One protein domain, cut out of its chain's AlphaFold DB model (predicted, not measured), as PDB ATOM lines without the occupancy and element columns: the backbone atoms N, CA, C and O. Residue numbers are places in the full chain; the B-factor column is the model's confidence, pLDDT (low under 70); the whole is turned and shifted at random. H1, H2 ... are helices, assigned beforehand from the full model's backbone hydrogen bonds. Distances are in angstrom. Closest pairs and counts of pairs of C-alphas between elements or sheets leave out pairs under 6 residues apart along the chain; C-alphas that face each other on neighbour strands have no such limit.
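What this domain is: This is residues 296 to 361 of the 430 residues of the protein "Hypothetical protein" of Craspedostauros australis (UniProt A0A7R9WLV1). One helix, H4, forms an arm whose residues 355 to 361 stick out from a body of three short helices, H1, H2 and H3, and long loops, with few contacts between the helices. In the body, H2 lies between H3 on one side and the long loop of residues 305 to 323 on the other; this loop folds back on itself, and H1 comes near H3. The printed part has 66 residues with four named helices, in the order H1, H2, H3, H4, and no named strand; the class is all helix, though under half of the residues, 32 of 66, are in named elements. The whole is only just compact, close to loose, with a radius of gyration of the C-alphas of 12.8 A, and spans 36 by 25 by 20 A.

How they stand to each other: The longest helix, H4, residues 351 to 361, touches no helix. It is close to but not clearly touching H2, residues 324 to 327; their closest C-alphas, those of Tyr 327 and Asn 351, are 7.1 A apart. H2 and H3, residues 332 to 340, only just touch, and only at the corner by their link, with 3 pairs of C-alphas within 8 A; the closest are those of Tyr 327 and Leu 334, 6.4 A apart. H1, residues 297 to 304, is close to but not clearly touching H3, with the closest C-alphas, those of Tyr 297 and Trp 337, 7.1 A apart. H1 and H3 run opposite ways at a steep tilt of 59 degrees. H1 and H2 are only just apart, at 8.1 A. H4 is apart from H1 and from H3. Residues 309 to 310 make a short antiparallel pairing with residues 321 to 322. In H1 and H3 every O i to N i+4 pair is within hydrogen-bond range, in H4 6 of 7 are, and H2 is too short for such a pair.

Where its parts are: H4 measures 15.5 A from C-alpha 351 to C-alpha 361, and ends at (-16.037, -29.936, 15.708). H3 measures 12.2 A, with C-alpha 332 at (5.707, -22.826, 32.146). H2 has four residues and measures 5.3 A. H1 measures 10.6 A and begins with C-alpha 297 at (5.486, -11.181, 26.808).

The domain as a whole: The two C-alphas farthest apart, those of Pro 342 and Ser 361, are 36.6 A apart. The printed part has no cut. The link from H1 to H2, 19 residues, is long; that from H2 to H3 is tight, and that from H3 to H4 is short. The mean pLDDT of the printed part is 84.3; residues 312 to 318 and 352 to 361 are under 70.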
ATOM      1  N   THR A 296       7.042  -6.523  26.431       95.00
ATOM      2  CA  THR A 296       5.874  -7.412  26.309       95.00
ATOM      3  C   THR A 296       6.264  -8.875  26.493       95.00
ATOM      4  O   THR A 296       7.444  -9.224  26.474       95.00
ATOM      5  N   TYR A 297       5.268  -9.735  26.722       95.75
ATOM      6  CA  TYR A 297       5.486 -11.181  26.808       95.75
ATOM      7  C   TYR A 297       5.996 -11.723  25.475       95.75
ATOM      8  O   TYR A 297       6.907 -12.540  25.433       95.75
ATOM      9  N   GLU A 298       5.438 -11.212  24.383       95.00
ATOM     10  CA  GLU A 298       5.786 -11.593  23.026       95.00
ATOM     11  C   GLU A 298       7.250 -11.281  22.715       95.00
ATOM     12  O   GLU A 298       7.972 -12.142  22.222       95.00
ATOM     13  N   GLU A 299       7.711 -10.086  23.088       94.38
ATOM     14  CA  GLU A 299       9.113  -9.693  22.941       94.38
ATOM     15  C   GLU A 299      10.057 -10.583  23.761       94.38
ATOM     16  O   GLU A 299      11.187 -10.810  23.339       94.38
ATOM     17  N   TRP A 300       9.621 -11.069  24.930       96.19
ATOM     18  CA  TRP A 300      10.422 -11.972  25.759       96.19
ATOM     19  C   TRP A 300      10.536 -13.365  25.145       96.19
ATOM     20  O   TRP A 300      11.628 -13.927  25.097       96.19
ATOM     21  N   ILE A 301       9.424 -13.919  24.658       96.62
ATOM     22  CA  ILE A 301       9.423 -15.231  24.007       96.62
ATOM     23  C   ILE A 301      10.198 -15.186  22.687       96.62
ATOM     24  O   ILE A 301      10.898 -16.143  22.385       96.62
ATOM     25  N   GLU A 302      10.137 -14.088  21.933       95.06
ATOM     26  CA  GLU A 302      10.958 -13.902  20.729       95.06
ATOM     27  C   GLU A 302      12.463 -13.880  21.046       95.06
ATOM     28  O   GLU A 302      13.254 -14.460  20.307       95.06
ATOM     29  N   ASP A 303      12.855 -13.244  22.152       95.50
ATOM     30  CA  ASP A 303      14.252 -13.174  22.599       95.50
ATOM     31  C   ASP A 303      14.758 -14.544  23.089       95.50
ATOM     32  O   ASP A 303      15.877 -14.950  22.779       95.50
ATOM     33  N   LEU A 304      13.906 -15.286  23.808       95.81
ATOM     34  CA  LEU A 304      14.223 -16.611  24.345       95.81
ATOM     35  C   LEU A 304      14.194 -17.720  23.275       95.81
ATOM     36  O   LEU A 304      14.996 -18.651  23.332       95.81
ATOM     37  N   HIS A 305      13.265 -17.627  22.323       95.00
ATOM     38  CA  HIS A 305      12.980 -18.624  21.291       95.00
ATOM     39  C   HIS A 305      12.819 -17.973  19.908       95.00
ATOM     40  O   HIS A 305      11.711 -17.971  19.346       95.00
ATOM     41  N   PRO A 306      13.901 -17.442  19.316       93.88
ATOM     42  CA  PRO A 306      13.834 -16.790  18.011       93.88
ATOM     43  C   PRO A 306      13.328 -17.735  16.910       93.88
ATOM     44  O   PRO A 306      12.724 -17.290  15.939       93.88
ATOM     45  N   GLU A 307      13.514 -19.048  17.066       91.44
ATOM     46  CA  GLU A 307      13.024 -20.069  16.140       91.44
ATOM     47  C   GLU A 307      11.497 -20.214  16.122       91.44
ATOM     48  O   GLU A 307      10.944 -20.665  15.120       91.44
ATOM     49  N   ASN A 308      10.823 -19.832  17.211       87.81
ATOM     50  CA  ASN A 308       9.367 -19.929  17.354       87.81
ATOM     51  C   ASN A 308       8.654 -18.594  17.081       87.81
ATOM     52  O   ASN A 308       7.428 -18.513  17.208       87.81
ATOM     53  N   ALA A 309       9.407 -17.554  16.711       86.88
ATOM     54  CA  ALA A 309       8.888 -16.294  16.207       86.88
ATOM     55  C   ALA A 309       8.867 -16.357  14.673       86.88
ATOM     56  O   ALA A 309       9.850 -16.058  13.998       86.88
ATOM     57  N   HIS A 310       7.745 -16.795  14.103       81.38
ATOM     58  CA  HIS A 310       7.628 -16.904  12.654       81.38
ATOM     59  C   HIS A 310       7.163 -15.575  12.047       81.38
ATOM     60  O   HIS A 310       6.152 -14.999  12.460       81.38
ATOM     61  N   GLU A 311       7.858 -15.127  10.999       72.88
ATOM     62  CA  GLU A 311       7.394 -14.075  10.083       72.88
ATOM     63  C   GLU A 311       6.292 -14.643   9.172       72.88
ATOM     64  O   GLU A 311       6.458 -14.849   7.970       72.88
ATOM     65  N   GLY A 312       5.157 -15.007   9.765       57.97
ATOM     66  CA  GLY A 312       4.030 -15.606   9.063       57.97
ATOM     67  C   GLY A 312       2.820 -14.683   9.058       57.97
ATOM     68  O   GLY A 312       2.261 -14.397  10.109       57.97
ATOM     69  N   LYS A 313       2.327 -14.308   7.868       56.41
ATOM     70  CA  LYS A 313       1.005 -13.675   7.648       56.41
ATOM     71  C   LYS A 313      -0.174 -14.629   7.939       56.41
ATOM     72  O   LYS A 313      -1.174 -14.599   7.224       56.41
ATOM     73  N   LEU A 314      -0.064 -15.519   8.924       59.38
ATOM     74  CA  LEU A 314      -1.151 -16.435   9.294       59.38
ATOM     75  C   LEU A 314      -2.388 -15.645   9.754       59.38
ATOM     76  O   LEU A 314      -3.513 -16.019   9.422       59.38
ATOM     77  N   LEU A 315      -2.181 -14.482  10.385       58.34
ATOM     78  CA  LEU A 315      -3.194 -13.442  10.546       58.34
ATOM     79  C   LEU A 315      -2.713 -12.121   9.927       58.34
ATOM     80  O   LEU A 315      -1.719 -11.534  10.352       58.34
ATOM     81  N   GLY A 316      -3.429 -11.629   8.913       53.97
ATOM     82  CA  GLY A 316      -3.122 -10.346   8.277       53.97
ATOM     83  C   GLY A 316      -3.192  -9.190   9.279       53.97
ATOM     84  O   GLY A 316      -4.274  -8.866   9.760       53.97
ATOM     85  N   GLY A 317      -2.045  -8.569   9.574       66.38
ATOM     86  CA  GLY A 317      -1.936  -7.391  10.446       66.38
ATOM     87  C   GLY A 317      -1.005  -7.540  11.654       66.38
ATOM     88  O   GLY A 317      -0.811  -6.555  12.360       66.38
ATOM     89  N   MET A 318      -0.425  -8.720  11.892       61.69
ATOM     90  CA  MET A 318       0.681  -8.898  12.840       61.69
ATOM     91  C   MET A 318       1.965  -9.208  12.075       61.69
ATOM     92  O   MET A 318       1.969 -10.063  11.192       61.69
ATOM     93  N   ASP A 319       3.042  -8.499  12.406       70.69
ATOM     94  CA  ASP A 319       4.326  -8.655  11.715       70.69
ATOM     95  C   ASP A 319       5.027  -9.971  12.100       70.69
ATOM     96  O   ASP A 319       5.831 -10.488  11.325       70.69
ATOM     97  N   LYS A 320       4.700 -10.534  13.276       81.50
ATOM     98  CA  LYS A 320       5.241 -11.796  13.806       81.50
ATOM     99  C   LYS A 320       4.184 -12.530  14.628       81.50
ATOM    100  O   LYS A 320       3.458 -11.900  15.400       81.50
ATOM    101  N   GLU A 321       4.113 -13.851  14.487       86.19
ATOM    102  CA  GLU A 321       3.243 -14.712  15.295       86.19
ATOM    103  C   GLU A 321       4.090 -15.715  16.085       86.19
ATOM    104  O   GLU A 321       4.978 -16.375  15.543       86.19
ATOM    105  N   ILE A 322       3.815 -15.804  17.386       91.19
ATOM    106  CA  ILE A 322       4.467 -16.735  18.310       91.19
ATOM    107  C   ILE A 322       3.627 -18.001  18.394       91.19
ATOM    108  O   ILE A 322       2.399 -17.923  18.481       91.19
ATOM    109  N   ASP A 323       4.291 -19.155  18.427       91.44
ATOM    110  CA  ASP A 323       3.641 -20.458  18.565       91.44
ATOM    111  C   ASP A 323       2.609 -20.480  19.718       91.44
ATOM    112  O   ASP A 323       2.877 -20.101  20.864       91.44
ATOM    113  N   LEU A 324       1.399 -20.960  19.418       91.31
ATOM    114  CA  LEU A 324       0.280 -21.032  20.357       91.31
ATOM    115  C   LEU A 324       0.580 -21.871  21.607       91.31
ATOM    116  O   LEU A 324      -0.048 -21.641  22.642       91.31
ATOM    117  N   ARG A 325       1.555 -22.792  21.555       92.19
ATOM    118  CA  ARG A 325       2.010 -23.581  22.715       92.19
ATOM    119  C   ARG A 325       2.492 -22.701  23.874       92.19
ATOM    120  O   ARG A 325       2.357 -23.094  25.033       92.19
ATOM    121  N   PHE A 326       2.967 -21.486  23.595       95.62
ATOM    122  CA  PHE A 326       3.361 -20.520  24.625       95.62
ATOM    123  C   PHE A 326       2.176 -19.815  25.300       95.62
ATOM    124  O   PHE A 326       2.362 -19.191  26.338       95.62
ATOM    125  N   TYR A 327       0.957 -19.931  24.769       95.06
ATOM    126  CA  TYR A 327      -0.255 -19.327  25.346       95.06
ATOM    127  C   TYR A 327      -1.158 -20.344  26.050       95.06
ATOM    128  O   TYR A 327      -2.285 -20.027  26.436       95.06
ATOM    129  N   VAL A 328      -0.686 -21.576  26.209       94.50
ATOM    130  CA  VAL A 328      -1.382 -22.632  26.941       94.50
ATOM    131  C   VAL A 328      -1.315 -22.320  28.439       94.50
ATOM    132  O   VAL A 328      -0.275 -21.893  28.931       94.50
ATOM    133  N   ALA A 329      -2.408 -22.513  29.184       95.88
ATOM    134  CA  ALA A 329      -2.470 -22.217  30.624       95.88
ATOM    135  C   ALA A 329      -1.425 -23.014  31.420       95.88
ATOM    136  O   ALA A 329      -0.899 -22.556  32.432       95.88
ATOM    137  N   GLU A 330      -1.107 -24.209  30.930       95.62
ATOM    138  CA  GLU A 330      -0.105 -25.105  31.477       95.62
ATOM    139  C   GLU A 330       1.328 -24.725  31.080       95.62
ATOM    140  O   GLU A 330       2.250 -25.269  31.683       95.62
ATOM    141  N   SER A 331       1.527 -23.796  30.136       96.06
ATOM    142  CA  SER A 331       2.855 -23.374  29.683       96.06
ATOM    143  C   SER A 331       3.649 -22.747  30.823       96.06
ATOM    144  O   SER A 331       3.217 -21.773  31.445       96.06
ATOM    145  N   ASP A 332       4.831 -23.299  31.079       97.12
ATOM    146  CA  ASP A 332       5.707 -22.826  32.146       97.12
ATOM    147  C   ASP A 332       6.181 -21.389  31.897       97.12
ATOM    148  O   ASP A 332       6.219 -20.590  32.829       97.12
ATOM    149  N   HIS A 333       6.400 -21.017  30.634       97.62
ATOM    150  CA  HIS A 333       6.723 -19.647  30.228       97.62
ATOM    151  C   HIS A 333       5.626 -18.655  30.627       97.62
ATOM    152  O   HIS A 333       5.900 -17.628  31.246       97.62
ATOM    153  N   LEU A 334       4.367 -18.982  30.322       96.94
ATOM    154  CA  LEU A 334       3.226 -18.118  30.615       96.94
ATOM    155  C   LEU A 334       3.014 -17.963  32.124       96.94
ATOM    156  O   LEU A 334       2.798 -16.852  32.616       96.94
ATOM    157  N   LYS A 335       3.092 -19.077  32.864       97.69
ATOM    158  CA  LYS A 335       2.997 -19.078  34.330       97.69
ATOM    159  C   LYS A 335       4.089 -18.213  34.946       97.69
ATOM    160  O   LYS A 335       3.790 -17.416  35.832       97.69
ATOM    161  N   LEU A 336       5.322 -18.359  34.465       97.50
ATOM    162  CA  LEU A 336       6.478 -17.639  34.978       97.50
ATOM    163  C   LEU A 336       6.425 -16.138  34.661       97.50
ATOM    164  O   LEU A 336       6.722 -15.309  35.521       97.50
ATOM    165  N   TRP A 337       5.984 -15.765  33.458       97.75
ATOM    166  CA  TRP A 337       5.741 -14.363  33.128       97.75
ATOM    167  C   TRP A 337       4.702 -13.758  34.073       97.75
ATOM    168  O   TRP A 337       4.986 -12.780  34.764       97.75
ATOM    169  N   ASN A 338       3.520 -14.372  34.159       97.38
ATOM    170  CA  ASN A 338       2.413 -13.869  34.972       97.38
ATOM    171  C   ASN A 338       2.734 -13.856  36.477       97.38
ATOM    172  O   ASN A 338       2.225 -12.998  37.195       97.38
ATOM    173  N   SER A 339       3.577 -14.760  36.984       97.38
ATOM    174  CA  SER A 339       4.005 -14.710  38.389       97.38
ATOM    175  C   SER A 339       4.968 -13.553  38.676       97.38
ATOM    176  O   SER A 339       4.995 -13.053  39.799       97.38
ATOM    177  N   THR A 340       5.728 -13.114  37.668       95.88
ATOM    178  CA  THR A 340       6.788 -12.106  37.816       95.88
ATOM    179  C   THR A 340       6.299 -10.689  37.508       95.88
ATOM    180  O   THR A 340       6.716  -9.732  38.165       95.88
ATOM    181  N   VAL A 341       5.410 -10.513  36.522       95.19
ATOM    182  CA  VAL A 341       4.920  -9.184  36.121       95.19
ATOM    183  C   VAL A 341       3.643  -8.762  36.873       95.19
ATOM    184  O   VAL A 341       2.857  -9.608  37.306       95.19
ATOM    185  N   PRO A 342       3.370  -7.447  37.009       95.19
ATOM    186  CA  PRO A 342       2.134  -6.958  37.622       95.19
ATOM    187  C   PRO A 342       0.871  -7.420  36.880       95.19
ATOM    188  O   PRO A 342       0.875  -7.538  35.656       95.19
ATOM    189  N   SER A 343      -0.250  -7.554  37.598       96.50
ATOM    190  CA  SER A 343      -1.514  -8.105  37.071       96.50
ATOM    191  C   SER A 343      -2.060  -7.428  35.811       96.50
ATOM    192  O   SER A 343      -2.689  -8.080  34.989       96.50
ATOM    193  N   HIS A 344      -1.800  -6.133  35.609       95.19
ATOM    194  CA  HIS A 344      -2.240  -5.416  34.404       95.19
ATOM    195  C   HIS A 344      -1.452  -5.798  33.134       95.19
ATOM    196  O   HIS A 344      -1.837  -5.400  32.040       95.19
ATOM    197  N   ARG A 345      -0.349  -6.547  33.274       94.94
ATOM    198  CA  ARG A 345       0.484  -7.092  32.186       94.94
ATOM    199  C   ARG A 345       0.375  -8.613  32.070       94.94
ATOM    200  O   ARG A 345       1.165  -9.226  31.351       94.94
ATOM    201  N   HIS A 346      -0.565  -9.225  32.792       96.94
ATOM    202  CA  HIS A 346      -0.806 -10.659  32.688       96.94
ATOM    203  C   HIS A 346      -1.317 -11.008  31.297       96.94
ATOM    204  O   HIS A 346      -2.205 -10.346  30.758       96.94
ATOM    205  N   VAL A 347      -0.769 -12.077  30.735       95.88
ATOM    206  CA  VAL A 347      -1.222 -12.638  29.468       95.88
ATOM    207  C   VAL A 347      -2.274 -13.698  29.756       95.88
ATOM    208  O   VAL A 347      -2.076 -14.599  30.575       95.88
ATOM    209  N   VAL A 348      -3.419 -13.572  29.087       95.31
ATOM    210  CA  VAL A 348      -4.537 -14.504  29.232       95.31
ATOM    211  C   VAL A 348      -4.239 -15.776  28.430       95.31
ATOM    212  O   VAL A 348      -3.950 -15.676  27.234       95.31
ATOM    213  N   PRO A 349      -4.345 -16.974  29.035       95.50
ATOM    214  CA  PRO A 349      -4.198 -18.224  28.301       95.50
ATOM    215  C   PRO A 349      -5.204 -18.342  27.147       95.50
ATOM    216  O   PRO A 349      -6.398 -18.091  27.320       95.50
ATOM    217  N   ARG A 350      -4.752 -18.795  25.973       90.06
ATOM    218  CA  ARG A 350      -5.587 -18.966  24.767       90.06
ATOM    219  C   ARG A 350      -6.247 -20.347  24.650       90.06
ATOM    220  O   ARG A 350      -7.006 -20.576  23.709       90.06
ATOM    221  N   ASN A 351      -6.036 -21.239  25.623       78.75
ATOM    222  CA  ASN A 351      -6.573 -22.609  25.627       78.75
ATOM    223  C   ASN A 351      -8.087 -22.705  25.397       78.75
ATOM    224  O   ASN A 351      -8.537 -23.638  24.735       78.75
ATOM    225  N   ARG A 352      -8.874 -21.743  25.900       60.62
ATOM    226  CA  ARG A 352     -10.338 -21.773  25.751       60.62
ATOM    227  C   ARG A 352     -10.783 -21.675  24.296       60.62
ATOM    228  O   ARG A 352     -11.639 -22.435  23.868       60.62
ATOM    229  N   LEU A 353     -10.144 -20.808  23.513       61.16
ATOM    230  CA  LEU A 353     -10.541 -20.580  22.123       61.16
ATOM    231  C   LEU A 353     -10.185 -21.761  21.212       61.16
ATOM    232  O   LEU A 353     -10.875 -21.994  20.224       61.16
ATOM    233  N   HIS A 354      -9.136 -22.522  21.534       58.47
ATOM    234  CA  HIS A 354      -8.781 -23.723  20.773       58.47
ATOM    235  C   HIS A 354      -9.571 -24.959  21.208       58.47
ATOM    236  O   HIS A 354     -10.019 -25.702  20.337       58.47
ATOM    237  N   GLN A 355      -9.812 -25.163  22.509       61.44
ATOM    238  CA  GLN A 355     -10.671 -26.265  22.959       61.44
ATOM    239  C   GLN A 355     -12.123 -26.084  22.518       61.44
ATOM    240  O   GLN A 355     -12.738 -27.063  22.121       61.44
ATOM    241  N   GLU A 356     -12.667 -24.865  22.506       62.81
ATOM    242  CA  GLU A 356     -14.025 -24.633  21.993       62.81
ATOM    243  C   GLU A 356     -14.095 -24.830  20.473       62.81
ATOM    244  O   GLU A 356     -15.042 -25.435  19.976       62.81
ATOM    245  N   LYS A 357     -13.068 -24.416  19.719       61.66
ATOM    246  CA  LYS A 357     -13.034 -24.590  18.257       61.66
ATOM    247  C   LYS A 357     -12.803 -26.044  17.824       61.66
ATOM    248  O   LYS A 357     -13.347 -26.460  16.804       61.66
ATOM    249  N   LEU A 358     -12.034 -26.823  18.589       59.66
ATOM    250  CA  LEU A 358     -11.811 -28.253  18.335       59.66
ATOM    251  C   LEU A 358     -12.934 -29.126  18.923       59.66
ATOM    252  O   LEU A 358     -13.383 -30.067  18.276       59.66
ATOM    253  N   GLY A 359     -13.445 -28.781  20.106       57.72
ATOM    254  CA  GLY A 359     -14.539 -29.479  20.783       57.72
ATOM    255  C   GLY A 359     -15.894 -29.293  20.100       57.72
ATOM    256  O   GLY A 359     -16.654 -30.252  19.997       57.72
ATOM    257  N   ALA A 360     -16.171 -28.115  19.527       59.34
ATOM    258  CA  ALA A 360     -17.373 -27.900  18.715       59.34
ATOM    259  C   ALA A 360     -17.348 -28.668  17.379       59.34
ATOM    260  O   ALA A 360     -18.400 -28.893  16.788       59.34
ATOM    261  N   SER A 361     -16.171 -29.102  16.911       54.62
ATOM    262  CA  SER A 361     -16.037 -29.936  15.708       54.62
ATOM    263  C   SER A 361     -15.967 -31.439  16.009       54.62
ATOM    264  O   SER A 361     -16.174 -32.234  15.096       54.62
TER     265      SER A 361